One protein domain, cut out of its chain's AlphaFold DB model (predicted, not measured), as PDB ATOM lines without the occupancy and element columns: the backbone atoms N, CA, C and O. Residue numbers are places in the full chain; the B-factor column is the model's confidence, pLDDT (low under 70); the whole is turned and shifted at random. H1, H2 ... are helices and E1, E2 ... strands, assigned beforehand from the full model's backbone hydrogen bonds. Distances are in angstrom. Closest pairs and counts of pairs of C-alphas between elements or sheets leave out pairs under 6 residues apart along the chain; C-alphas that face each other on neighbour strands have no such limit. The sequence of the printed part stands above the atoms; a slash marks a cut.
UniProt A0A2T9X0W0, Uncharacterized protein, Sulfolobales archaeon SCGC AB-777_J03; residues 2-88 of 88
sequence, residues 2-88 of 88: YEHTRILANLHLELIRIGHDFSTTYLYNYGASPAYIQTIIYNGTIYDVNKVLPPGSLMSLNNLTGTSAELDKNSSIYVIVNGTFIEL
ATOM      1  N   TYR A   2     -36.955  45.817 -14.863       35.75
ATOM      2  CA  TYR A   2     -36.329  47.149 -14.976       35.75
ATOM      3  C   TYR A   2     -34.787  47.186 -15.047       35.75
ATOM      4  O   TYR A   2     -34.236  48.187 -15.499       35.75
ATOM      5  N   GLU A   3     -34.067  46.141 -14.624       36.69
ATOM      6  CA  GLU A   3     -32.591  46.175 -14.637       36.69
ATOM      7  C   GLU A   3     -31.993  45.980 -16.037       36.69
ATOM      8  O   GLU A   3     -31.094  46.722 -16.428       36.69
ATOM      9  N   HIS A   4     -32.551  45.068 -16.840       38.69
ATOM     10  CA  HIS A   4     -32.088  44.822 -18.212       38.69
ATOM     11  C   HIS A   4     -32.231  46.053 -19.125       38.69
ATOM     12  O   HIS A   4     -31.384  46.284 -19.983       38.69
ATOM     13  N   THR A   5     -33.258  46.884 -18.917       36.31
ATOM     14  CA  THR A   5     -33.480  48.104 -19.714       36.31
ATOM     15  C   THR A   5     -32.477  49.214 -19.377       36.31
ATOM     16  O   THR A   5     -32.137  50.014 -20.243       36.31
ATOM     17  N   ARG A   6     -31.954  49.256 -18.141       40.19
ATOM     18  CA  ARG A   6     -30.939  50.241 -17.718       40.19
ATOM     19  C   ARG A   6     -29.532  49.899 -18.209       40.19
ATOM     20  O   ARG A   6     -28.779  50.808 -18.535       40.19
ATOM     21  N   ILE A   7     -29.193  48.610 -18.273       48.25
ATOM     22  CA  ILE A   7     -27.868  48.140 -18.717       48.25
ATOM     23  C   ILE A   7     -27.624  48.493 -20.195       48.25
ATOM     24  O   ILE A   7     -26.515  48.878 -20.549       48.25
ATOM     25  N   LEU A   8     -28.663  48.441 -21.037       49.16
ATOM     26  CA  LEU A   8     -28.572  48.811 -22.456       49.16
ATOM     27  C   LEU A   8     -28.596  50.328 -22.692       49.16
ATOM     28  O   LEU A   8     -27.925  50.806 -23.597       49.16
ATOM     29  N   ALA A   9     -29.304  51.102 -21.860       50.81
ATOM     30  CA  ALA A   9     -29.383  52.561 -22.006       50.81
ATOM     31  C   ALA A   9     -28.043  53.290 -21.763       50.81
ATOM     32  O   ALA A   9     -27.909  54.452 -22.131       50.81
ATOM     33  N   ASN A  10     -27.056  52.612 -21.167       65.75
ATOM     34  CA  ASN A  10     -25.727  53.159 -20.883       65.75
ATOM     35  C   ASN A  10     -24.611  52.557 -21.748       65.75
ATOM     36  O   ASN A  10     -23.447  52.900 -21.532       65.75
ATOM     37  N   LEU A  11     -24.933  51.651 -22.680       78.31
ATOM     38  CA  LEU A  11     -23.954  51.030 -23.565       78.31
ATOM     39  C   LEU A  11     -23.923  51.778 -24.899       78.31
ATOM     40  O   LEU A  11     -24.847  51.674 -25.699       78.31
ATOM     41  N   HIS A  12     -22.843  52.514 -25.138       89.12
ATOM     42  CA  HIS A  12     -22.605  53.211 -26.397       89.12
ATOM     43  C   HIS A  12     -21.177  52.910 -26.827       89.12
ATOM     44  O   HIS A  12     -20.218  53.405 -26.238       89.12
ATOM     45  N   LEU A  13     -21.052  52.026 -27.812       90.38
ATOM     46  CA  LEU A  13     -19.778  51.634 -28.395       90.38
ATOM     47  C   LEU A  13     -19.724  52.117 -29.832       90.38
ATOM     48  O   LEU A  13     -20.711  52.012 -30.553       90.38
ATOM     49  N   GLU A  14     -18.562  52.605 -30.238       91.94
ATOM     50  CA  GLU A  14     -18.312  53.003 -31.617       91.94
ATOM     51  C   GLU A  14     -16.948  52.514 -32.073       91.94
ATOM     52  O   GLU A  14     -16.006  52.365 -31.285       91.94
ATOM     53  N   LEU A  15     -16.856  52.278 -33.374       92.12
ATOM     54  CA  LEU A  15     -15.644  51.829 -34.017       92.12
ATOM     55  C   LEU A  15     -14.969  53.006 -34.727       92.12
ATOM     56  O   LEU A  15     -15.504  53.583 -35.670       92.12
ATOM     57  N   ILE A  16     -13.761  53.349 -34.292       92.62
ATOM     58  CA  ILE A  16     -12.965  54.432 -34.868       92.62
ATOM     59  C   ILE A  16     -11.926  53.812 -35.803       92.62
ATOM     60  O   ILE A  16     -10.988  53.153 -35.350       92.62
ATOM     61  N   ARG A  17     -12.090  54.021 -37.115       89.94
ATOM     62  CA  ARG A  17     -11.174  53.525 -38.160       89.94
ATOM     63  C   ARG A  17     -10.264  54.653 -38.642       89.94
ATOM     64  O   ARG A  17     -10.726  55.569 -39.316       89.94
ATOM     65  N   ILE A  18      -8.976  54.582 -38.311       88.81
ATOM     66  CA  ILE A  18      -7.961  55.528 -38.812       88.81
ATOM     67  C   ILE A  18      -7.241  54.939 -40.032       88.81
ATOM     68  O   ILE A  18      -6.896  55.663 -40.965       88.81
ATOM     69  N   GLY A  19      -7.032  53.621 -40.037       87.69
ATOM     70  CA  GLY A  19      -6.400  52.893 -41.131       87.69
ATOM     71  C   GLY A  19      -7.250  51.728 -41.629       87.69
ATOM     72  O   GLY A  19      -8.479  51.787 -41.634       87.69
ATOM     73  N   HIS A  20      -6.571  50.694 -42.109       89.44
ATOM     74  CA  HIS A  20      -7.162  49.532 -42.775       89.44
ATOM     75  C   HIS A  20      -6.739  48.228 -42.095       89.44
ATOM     76  O   HIS A  20      -6.757  47.182 -42.718       89.44
ATOM     77  N   ASP A  21      -6.384  48.271 -40.810       93.31
ATOM     78  CA  ASP A  21      -5.996  47.090 -40.042       93.31
ATOM     79  C   ASP A  21      -6.533  47.142 -38.599       93.31
ATOM     80  O   ASP A  21      -7.064  48.152 -38.121       93.31
ATOM     81  N   PHE A  22      -6.386  46.026 -37.885       94.00
ATOM     82  CA  PHE A  22      -6.790  45.889 -36.482       94.00
ATOM     83  C   PHE A  22      -5.974  46.776 -35.525       94.00
ATOM     84  O   PHE A  22      -6.429  47.065 -34.418       94.00
ATOM     85  N   SER A  23      -4.773  47.199 -35.914       95.00
ATOM     86  CA  SER A  23      -3.890  48.031 -35.086       95.00
ATOM     87  C   SER A  23      -4.298  49.506 -35.119       95.00
ATOM     88  O   SER A  23      -4.112  50.227 -34.142       95.00
ATOM     89  N   THR A  24      -4.888  49.941 -36.228       94.38
ATOM     90  CA  THR A  24      -5.334  51.309 -36.524       94.38
ATOM     91  C   THR A  24      -6.854  51.465 -36.462       94.38
ATOM     92  O   THR A  24      -7.394  52.518 -36.818       94.38
ATOM     93  N   THR A  25      -7.537  50.429 -35.980       94.25
ATOM     94  CA  THR A  25      -8.971  50.420 -35.715       94.25
ATOM     95  C   THR A  25      -9.213  50.184 -34.241       94.25
ATOM     96  O   THR A  25      -8.615  49.294 -33.633       94.25
ATOM     97  N   TYR A  26     -10.098  50.985 -33.665       95.31
ATOM     98  CA  TYR A  26     -10.289  51.057 -32.230       95.31
ATOM     99  C   TYR A  26     -11.758  50.922 -31.870       95.31
ATOM    100  O   TYR A  26     -12.623  51.451 -32.560       95.31
ATOM    101  N   LEU A  27     -12.019  50.258 -30.752       95.94
ATOM    102  CA  LEU A  27     -13.313  50.266 -30.097       95.94
ATOM    103  C   LEU A  27     -13.284  51.320 -28.989       95.94
ATOM    104  O   LEU A  27     -12.407  51.284 -28.120       95.94
ATOM    105  N   TYR A  28     -14.227  52.256 -29.037       95.44
ATOM    106  CA  TYR A  28     -14.391  53.293 -28.026       95.44
ATOM    107  C   TYR A  28     -15.701  53.106 -27.270       95.44
ATOM    108  O   TYR A  28     -16.735  52.835 -27.876       95.44
ATOM    109  N   ASN A  29     -15.662  53.289 -25.950       94.25
ATOM    110  CA  ASN A  29     -16.850  53.265 -25.100       94.25
ATOM    111  C   ASN A  29     -17.282  54.688 -24.727       94.25
ATOM    112  O   ASN A  29     -16.773  55.262 -23.765       94.25
ATOM    113  N   TYR A  30     -18.244  55.237 -25.473       91.69
ATOM    114  CA  TYR A  30     -18.950  56.484 -25.148       91.69
ATOM    115  C   TYR A  30     -19.960  56.312 -24.001       91.69
ATOM    116  O   TYR A  30     -20.469  57.296 -23.464       91.69
ATOM    117  N   GLY A  31     -20.260  55.070 -23.617       89.69
ATOM    118  CA  GLY A  31     -21.206  54.741 -22.565       89.69
ATOM    119  C   GLY A  31     -20.751  55.161 -21.167       89.69
ATOM    120  O   GLY A  31     -19.568  55.338 -20.882       89.69
ATOM    121  N   ALA A  32     -21.712  55.255 -20.247       87.75
ATOM    122  CA  ALA A  32     -21.470  55.600 -18.843       87.75
ATOM    123  C   ALA A  32     -21.108  54.381 -17.969       87.75
ATOM    124  O   ALA A  32     -21.007  54.491 -16.747       87.75
ATOM    125  N   SER A  33     -20.971  53.188 -18.555       88.81
ATOM    126  CA  SER A  33     -20.703  51.938 -17.831       88.81
ATOM    127  C   SER A  33     -19.645  51.083 -18.539       88.81
ATOM    128  O   SER A  33     -19.516  51.169 -19.762       88.81
ATOM    129  N   PRO A  34     -18.859  50.274 -17.802       91.25
ATOM    130  CA  PRO A  34     -17.891  49.370 -18.418       91.25
ATOM    131  C   PRO A  34     -18.569  48.384 -19.376       91.25
ATOM    132  O   PRO A  34     -19.602  47.799 -19.048       91.25
ATOM    133  N   ALA A  35     -17.963  48.182 -20.544       92.62
ATOM    134  CA  ALA A  35     -18.412  47.220 -21.540       92.62
ATOM    135  C   ALA A  35     -17.562  45.947 -21.444       92.62
ATOM    136  O   ALA A  35     -16.345  46.005 -21.618       92.62
ATOM    137  N   TYR A  36     -18.178  44.799 -21.161       94.19
ATOM    138  CA  TYR A  36     -17.481  43.516 -21.198       94.19
ATOM    139  C   TYR A  36     -17.540  42.941 -22.610       94.19
ATOM    140  O   TYR A  36     -18.555  42.379 -23.016       94.19
ATOM    141  N   ILE A  37     -16.455  43.124 -23.360       95.06
ATOM    142  CA  ILE A  37     -16.291  42.647 -24.731       95.06
ATOM    143  C   ILE A  37     -15.921  41.167 -24.673       95.06
ATOM    144  O   ILE A  37     -14.792  40.806 -24.336       95.06
ATOM    145  N   GLN A  38     -16.885  40.311 -24.985       95.88
ATOM    146  CA  GLN A  38     -16.708  38.860 -24.974       95.88
ATOM    147  C   GLN A  38     -16.136  38.393 -26.302       95.88
ATOM    148  O   GLN A  38     -15.156  37.659 -26.337       95.88
ATOM    149  N   THR A  39     -16.718  38.871 -27.399       96.44
ATOM    150  CA  THR A  39     -16.408  38.376 -28.739       96.44
ATOM    151  C   THR A  39     -16.346  39.524 -29.731       96.44
ATOM    152  O   THR A  39     -17.163  40.444 -29.665       96.44
ATOM    153  N   ILE A  40     -15.407  39.437 -30.671       95.56
ATOM    154  CA  ILE A  40     -15.377  40.244 -31.894       95.56
ATOM    155  C   ILE A  40     -15.539  39.291 -33.076       95.56
ATOM    156  O   ILE A  40     -14.908  38.236 -33.111       95.56
ATOM    157  N   ILE A  41     -16.377  39.650 -34.041       94.94
ATOM    158  CA  ILE A  41     -16.615  38.863 -35.250       94.94
ATOM    159  C   ILE A  41     -16.320  39.748 -36.453       94.94
ATOM    160  O   ILE A  41     -16.913  40.816 -36.612       94.94
ATOM    161  N   TYR A  42     -15.411  39.291 -37.308       93.69
ATOM    162  CA  TYR A  42     -15.023  39.988 -38.529       93.69
ATOM    163  C   TYR A  42     -14.869  38.985 -39.669       93.69
ATOM    164  O   TYR A  42     -14.165  37.986 -39.531       93.69
ATOM    165  N   ASN A  43     -15.550  39.246 -40.790       90.50
ATOM    166  CA  ASN A  43     -15.521  38.408 -41.994       90.50
ATOM    167  C   ASN A  43     -15.724  36.900 -41.705       90.50
ATOM    168  O   ASN A  43     -14.979  36.043 -42.176       90.50
ATOM    169  N   GLY A  44     -16.682  36.575 -40.828       88.12
ATOM    170  CA  GLY A  44     -16.974  35.199 -40.398       88.12
ATOM    171  C   GLY A  44     -15.972  34.583 -39.411       88.12
ATOM    172  O   GLY A  44     -16.232  33.501 -38.890       88.12
ATOM    173  N   THR A  45     -14.862  35.261 -39.106       92.62
ATOM    174  CA  THR A  45     -13.897  34.835 -38.083       92.62
ATOM    175  C   THR A  45     -14.335  35.329 -36.710       92.62
ATOM    176  O   THR A  45     -14.686  36.499 -36.550       92.62
ATOM    177  N   ILE A  46     -14.303  34.436 -35.723       95.12
ATOM    178  CA  ILE A  46     -14.705  34.705 -34.341       95.12
ATOM    179  C   ILE A  46     -13.450  34.822 -33.476       95.12
ATOM    180  O   ILE A  46     -12.647  33.891 -33.416       95.12
ATOM    181  N   TYR A  47     -13.308  35.948 -32.783       95.25
ATOM    182  CA  TYR A  47     -12.236  36.209 -31.829       95.25
ATOM    183  C   TYR A  47     -12.809  36.228 -30.414       95.25
ATOM    184  O   TYR A  47     -13.666  37.060 -30.104       95.25
ATOM    185  N   ASP A  48     -12.319  35.333 -29.560       94.94
ATOM    186  CA  ASP A  48     -12.640  35.332 -28.133       94.94
ATOM    187  C   ASP A  48     -11.739  36.342 -27.405       94.94
ATOM    188  O   ASP A  48     -10.511  36.252 -27.463       94.94
ATOM    189  N   VAL A  49     -12.347  37.355 -26.789       93.94
ATOM    190  CA  VAL A  49     -11.664  38.552 -26.267       93.94
ATOM    191  C   VAL A  49     -11.678  38.558 -24.744       93.94
ATOM    192  O   VAL A  49     -10.623  38.662 -24.120       93.94
ATOM    193  N   ASN A  50     -12.868  38.445 -24.145       94.06
ATOM    194  CA  ASN A  50     -13.111  38.482 -22.697       94.06
ATOM    195  C   ASN A  50     -12.405  39.638 -21.958       94.06
ATOM    196  O   ASN A  50     -11.748  39.433 -20.933       94.06
ATOM    197  N   LYS A  51     -12.556  40.876 -22.456       95.25
ATOM    198  CA  LYS A  51     -11.945  42.088 -21.874       95.25
ATOM    199  C   LYS A  51     -12.978  43.104 -21.423       95.25
ATOM    200  O   LYS A  51     -14.046  43.236 -22.007       95.25
ATOM    201  N   VAL A  52     -12.627  43.873 -20.397       94.69
ATOM    202  CA  VAL A  52     -13.420  45.020 -19.943       94.69
ATOM    203  C   VAL A  52     -12.884  46.286 -20.604       94.69
ATOM    204  O   VAL A  52     -11.695  46.582 -20.489       94.69
ATOM    205  N   LEU A  53     -13.769  47.048 -21.246       94.44
ATOM    206  CA  LEU A  53     -13.503  48.377 -21.783       94.44
ATOM    207  C   LEU A  53     -14.202  49.432 -20.901       94.44
ATOM    208  O   LEU A  53     -15.430  49.571 -20.961       94.44
ATOM    209  N   PRO A  54     -13.463  50.156 -20.038       94.19
ATOM    210  CA  PRO A  54     -14.034  51.190 -19.177       94.19
ATOM    211  C   PRO A  54     -14.736  52.322 -19.954       94.19
ATOM    212  O   PRO A  54     -14.416  52.549 -21.124       94.19
ATOM    213  N   PRO A  55     -15.644  53.078 -19.312       93.19
ATOM    214  CA  PRO A  55     -16.192  54.317 -19.867       93.19
ATOM    215  C   PRO A  55     -15.095  55.283 -20.322       93.19
ATOM    216  O   PRO A  55     -14.101  55.471 -19.619       93.19
ATOM    217  N   GLY A  56     -15.277  55.900 -21.488       93.81
ATOM    218  CA  GLY A  56     -14.361  56.891 -22.053       93.81
ATOM    219  C   GLY A  56     -13.015  56.335 -22.526       93.81
ATOM    220  O   GLY A  56     -12.112  57.114 -22.837       93.81
ATOM    221  N   SER A  57     -12.852  55.010 -22.561       95.19
ATOM    222  CA  SER A  57     -11.607  54.366 -22.978       95.19
ATOM    223  C   SER A  57     -11.631  53.932 -24.442       95.19
ATOM    224  O   SER A  57     -12.679  53.615 -25.008       95.19
ATOM    225  N   LEU A  58     -10.438  53.919 -25.038       94.75
ATOM    226  CA  LEU A  58     -10.165  53.513 -26.411       94.75
ATOM    227  C   LEU A  58      -9.229  52.301 -26.389       94.75
ATOM    228  O   LEU A  58      -8.183  52.352 -25.740       94.75
ATOM    229  N   MET A  59      -9.557  51.235 -27.120       96.56
ATOM    230  CA  MET A  59      -8.669  50.077 -27.271       96.56
ATOM    231  C   MET A  59      -8.631  49.609 -28.724       96.56
ATOM    232  O   MET A  59      -9.674  49.492 -29.360       96.56
ATOM    233  N   SER A  60      -7.435  49.343 -29.255       95.69
ATOM    234  CA  SER A  60      -7.298  48.813 -30.616       95.69
ATOM    235  C   SER A  60      -7.875  47.400 -30.716       95.69
ATOM    236  O   SER A  60      -7.823  46.628 -29.752       95.69
ATOM    237  N   LEU A  61      -8.390  47.033 -31.893       95.25
ATOM    238  CA  LEU A  61      -8.868  45.672 -32.137       95.25
ATOM    239  C   LEU A  61      -7.736  44.658 -31.975       95.25
ATOM    240  O   LEU A  61      -7.971  43.596 -31.415       95.25
ATOM    241  N   ASN A  62      -6.506  45.008 -32.364       95.62
ATOM    242  CA  ASN A  62      -5.332  44.169 -32.136       95.62
ATOM    243  C   ASN A  62      -5.105  43.898 -30.643       95.62
ATOM    244  O   ASN A  62      -4.891  42.753 -30.253       95.62
ATOM    245  N   ASN A  63      -5.227  44.922 -29.792       95.88
ATOM    246  CA  ASN A  63      -5.118  44.733 -28.350       95.88
ATOM    247  C   ASN A  63      -6.289  43.933 -27.789       95.88
ATOM    248  O   ASN A  63      -6.093  43.226 -26.808       95.88
ATOM    249  N   LEU A  64      -7.489  44.016 -28.368       95.31
ATOM    250  CA  LEU A  64      -8.636  43.218 -27.933       95.31
ATOM    251  C   LEU A  64      -8.466  41.742 -28.315       95.31
ATOM    252  O   LEU A  64      -8.550  40.883 -27.442       95.31
ATOM    253  N   THR A  65      -8.163  41.452 -29.580       94.56
ATOM    254  CA  THR A  65      -8.135  40.091 -30.145       94.56
ATOM    255  C   THR A  65      -6.772  39.402 -30.076       94.56
ATOM    256  O   THR A  65      -6.670  38.217 -30.378       94.56
ATOM    257  N   GLY A  66      -5.701  40.133 -29.748       93.44
ATOM    258  CA  GLY A  66      -4.324  39.633 -29.809       93.44
ATOM    259  C   GLY A  66      -3.838  39.316 -31.229       93.44
ATOM    260  O   GLY A  66      -2.828  38.636 -31.383       93.44
ATOM    261  N   THR A  67      -4.557  39.768 -32.264       90.94
ATOM    262  CA  THR A  67      -4.299  39.414 -33.667       90.94
ATOM    263  C   THR A  67      -4.135  40.664 -34.525       90.94
ATOM    264  O   THR A  67      -4.845  41.654 -34.353       90.94
ATOM    265  N   SER A  68      -3.203  40.640 -35.476       88.81
ATOM    266  CA  SER A  68      -3.127  41.630 -36.556       88.81
ATOM    267  C   SER A  68      -3.841  41.090 -37.792       88.81
ATOM    268  O   SER A  68      -3.508  40.002 -38.263       88.81
ATOM    269  N   ALA A  69      -4.801  41.842 -38.320       89.19
ATOM    270  CA  ALA A  69      -5.494  41.509 -39.558       89.19
ATOM    271  C   ALA A  69      -5.829  42.782 -40.339       89.19
ATOM    272  O   ALA A  69      -6.065  43.836 -39.745       89.19
ATOM    273  N   GLU A  70      -5.855  42.653 -41.661       93.12
ATOM    274  CA  GLU A  70      -6.329  43.681 -42.586       93.12
ATOM    275  C   GLU A  70      -7.862  43.773 -42.526       93.12
ATOM    276  O   GLU A  70      -8.573  42.760 -42.489       93.12
ATOM    277  N   LEU A  71      -8.369  45.001 -42.525       90.25
ATOM    278  CA  LEU A  71      -9.780  45.354 -42.520       90.25
ATOM    279  C   LEU A  71     -10.207  45.846 -43.894       90.25
ATOM    280  O   LEU A  71      -9.793  46.909 -44.359       90.25
ATOM    281  N   ASP A  72     -11.123  45.105 -44.502       87.69
ATOM    282  CA  ASP A  72     -11.863  45.592 -45.652       87.69
ATOM    283  C   ASP A  72     -12.818  46.711 -45.208       87.69
ATOM    284  O   ASP A  72     -13.588  46.580 -44.249       87.69
ATOM    285  N   LYS A  73     -12.789  47.827 -45.941       77.25
ATOM    286  CA  LYS A  73     -13.645  48.993 -45.705       77.25
ATOM    287  C   LYS A  73     -15.132  48.650 -45.761       77.25
ATOM    288  O   LYS A  73     -15.901  49.303 -45.063       77.25
ATOM    289  N   ASN A  74     -15.518  47.637 -46.535       82.00
ATOM    290  CA  ASN A  74     -16.919  47.249 -46.721       82.00
ATOM    291  C   ASN A  74     -17.403  46.179 -45.734       82.00
ATOM    292  O   ASN A  74     -18.579  45.821 -45.753       82.00
ATOM    293  N   SER A  75     -16.518  45.643 -44.893       82.44
ATOM    294  CA  SER A  75     -16.877  44.582 -43.958       82.44
ATOM    295  C   SER A  75     -17.421  45.150 -42.644       82.44
ATOM    296  O   SER A  75     -16.774  45.984 -41.991       82.44
ATOM    297  N   SER A  76     -18.593  44.654 -42.241       88.12
ATOM    298  CA  SER A  76     -19.152  44.881 -40.905       88.12
ATOM    299  C   SER A  76     -18.292  44.197 -39.844       88.12
ATOM    300  O   SER A  76     -17.745  43.109 -40.062       88.12
ATOM    301  N   ILE A  77     -18.194  44.832 -38.680       92.38
ATOM    302  CA  ILE A  77     -17.602  44.237 -37.483       92.38
ATOM    303  C   ILE A  77     -18.718  44.107 -36.460       92.38
ATOM    304  O   ILE A  77     -19.442  45.060 -36.195       92.38
ATOM    305  N   TYR A  78     -18.840  42.927 -35.871       93.56
ATOM    306  CA  TYR A  78     -19.833  42.674 -34.837       93.56
ATOM    307  C   TYR A  78     -19.140  42.402 -33.514       93.56
ATOM    308  O   TYR A  78     -18.044  41.835 -33.474       93.56
ATOM    309  N   VAL A  79     -19.795  42.772 -32.423       93.75
ATOM    310  CA  VAL A  79     -19.304  42.531 -31.068       93.75
ATOM    311  C   VAL A  79     -20.391  41.941 -30.190       93.75
ATOM    312  O   VAL A  79     -21.565  42.281 -30.313       93.75
ATOM    313  N   ILE A  80     -19.991  41.056 -29.280       92.44
ATOM    314  CA  ILE A  80     -20.856  40.574 -28.204       92.44
ATOM    315  C   ILE A  80     -20.393  41.226 -26.909       92.44
ATOM    316  O   ILE A  80     -19.250  41.044 -26.481       92.44
ATOM    317  N   VAL A  81     -21.290  42.000 -26.307       91.19
ATOM    318  CA  VAL A  81     -21.009  42.842 -25.150       91.19
ATOM    319  C   VAL A  81     -22.053  42.601 -24.085       91.19
ATOM    320  O   VAL A  81     -23.244  42.769 -24.335       91.19
ATOM    321  N   ASN A  82     -21.620  42.207 -22.888       88.88
ATOM    322  CA  ASN A  82     -22.528  41.852 -21.790       88.88
ATOM    323  C   ASN A  82     -23.633  40.859 -22.238       88.88
ATOM    324  O   ASN A  82     -24.794  40.996 -21.859       88.88
ATOM    325  N   GLY A  83     -23.297  39.898 -23.106       85.69
ATOM    326  CA  GLY A  83     -24.230  38.926 -23.687       85.69
ATOM    327  C   GLY A  83     -25.123  39.454 -24.818       85.69
ATOM    328  O   GLY A  83     -25.966  38.709 -25.308       85.69
ATOM    329  N   THR A  84     -24.960  40.711 -25.241       87.50
ATOM    330  CA  THR A  84     -25.755  41.347 -26.307       87.50
ATOM    331  C   THR A  84     -24.943  41.469 -27.591       87.50
ATOM    332  O   THR A  84     -23.816  41.953 -27.562       87.50
ATOM    333  N   PHE A  85     -25.524  41.059 -28.717       88.69
ATOM    334  CA  PHE A  85     -24.927  41.209 -30.045       88.69
ATOM    335  C   PHE A  85     -25.163  42.620 -30.603       88.69
ATOM    336  O   PHE A  85     -26.293  43.108 -30.572       88.69
ATOM    337  N   ILE A  86     -24.111  43.258 -31.118       88.88
ATOM    338  CA  ILE A  86     -24.122  44.631 -31.638       88.88
ATOM    339  C   ILE A  86     -23.324  44.669 -32.947       88.88
ATOM    340  O   ILE A  86     -22.201  44.167 -33.001       88.88
ATOM    341  N   GLU A  87     -23.896  45.263 -33.993       89.50
ATOM    342  CA  GLU A  87     -23.172  45.629 -35.218       89.50
ATOM    343  C   GLU A  87     -22.577  47.035 -35.051       89.50
ATOM    344  O   GLU A  87     -23.273  47.930 -34.564       89.50
ATOM    345  N   LEU A  88     -21.295  47.197 -35.398       85.19
ATOM    346  CA  LEU A  88     -20.520  48.434 -35.241       85.19
ATOM    347  C   LEU A  88     -20.149  49.083 -36.576       85.19
ATOM    348  O   LEU A  88     -19.760  48.341 -37.511       85.19
TER     349      LEU A  88
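Overview. This is residues 2 to 88 of the 88 residues of an uncharacterized protein of Sulfolobales archaeon SCGC AB-777_J03 (UniProt A0A2T9X0W0). Two small sheets lie partly face to face: a strongly twisted sheet of four strands, E4, E3, E6 and E7, and a sheet of three, E1, E2 and E5. The long hairpin of E3 and E4 bends over toward the smaller sheet, short helix H2 fills the side between E4 and E5, and helix H1 sticks out at the other end of the long axis from Glu 70. The printed part has 87 residues with two named helices and seven named strands, which follow each other along the chain as H1, E1, E2, E3, E4, E5, H2, E6, E7, and its class is mixed, helices and strands. Both sheets are antiparallel, in the orders E4, E3, E6, E7 and E1, E2, E5. It is compact, with a radius of gyration of the C-alphas of 12.5 A, yet elongated, spanning 41 by 24 by 22 A.

Along the chain. H1 is residues 2 to 9, 11.3 A long, and C-alpha 2 is at (-36.329, 47.149, -14.976). E1 is residues 13 to 17, 13.2 A, and E2 is residues 25 to 29, 13.5 A. E3, residues 35 to 42, is 18.8 A long and begins at C-alpha 35, (-18.412, 47.220, -21.540). E4, residues 45 to 53, is 21.2 A long. E5 is residues 58 to 60, and H2 is residues 61 to 65. E6 is residues 77 to 81, 12.9 A, and E7 is residues 84 to 87, ending at C-alpha 87, (-23.172, 45.629, -35.218).

Arrangement. In the larger sheet the hairpin E3 and E4 has N 40 and O 47 3.0 A apart, and both strands bend by 67 degrees, at residues 38 and 50. E3 and E6 have N 41 and O 78 at 2.8 A; the hairpin E6 and E7 has N 79 and O 86 at 2.8 A. H2 is on this sheet at a height over the sheet of 8.4 A, over E3. The closest C-alphas of E4 and H2, those of Val 49 and Thr 65, are 5.5 A apart. In the smaller sheet the hairpin E1 and E2 has N 16 and O 26 at 2.8 A, and E2 and E5 have N 27 and O 59 at 2.8 A. H2 only grazes this sheet, with residues 61 to 64. The closest C-alphas of E2 and E4, those of Asn 29 and Leu 53, are 6.8 A apart. H1 is on neither sheet and is apart from E3. In H2 every O i to N i+4 pair is within hydrogen-bond range; in H1, 2 of 4 are.

Size, cuts and confidence. The C-alphas farthest apart, those of Tyr 2 and Glu 70, are 40.9 A apart. The printed part has no cut. The link from H2 to E6, 11 residues, is long. Mean pLDDT of the printed part is 86.9; residues 2 to 10 are under 70.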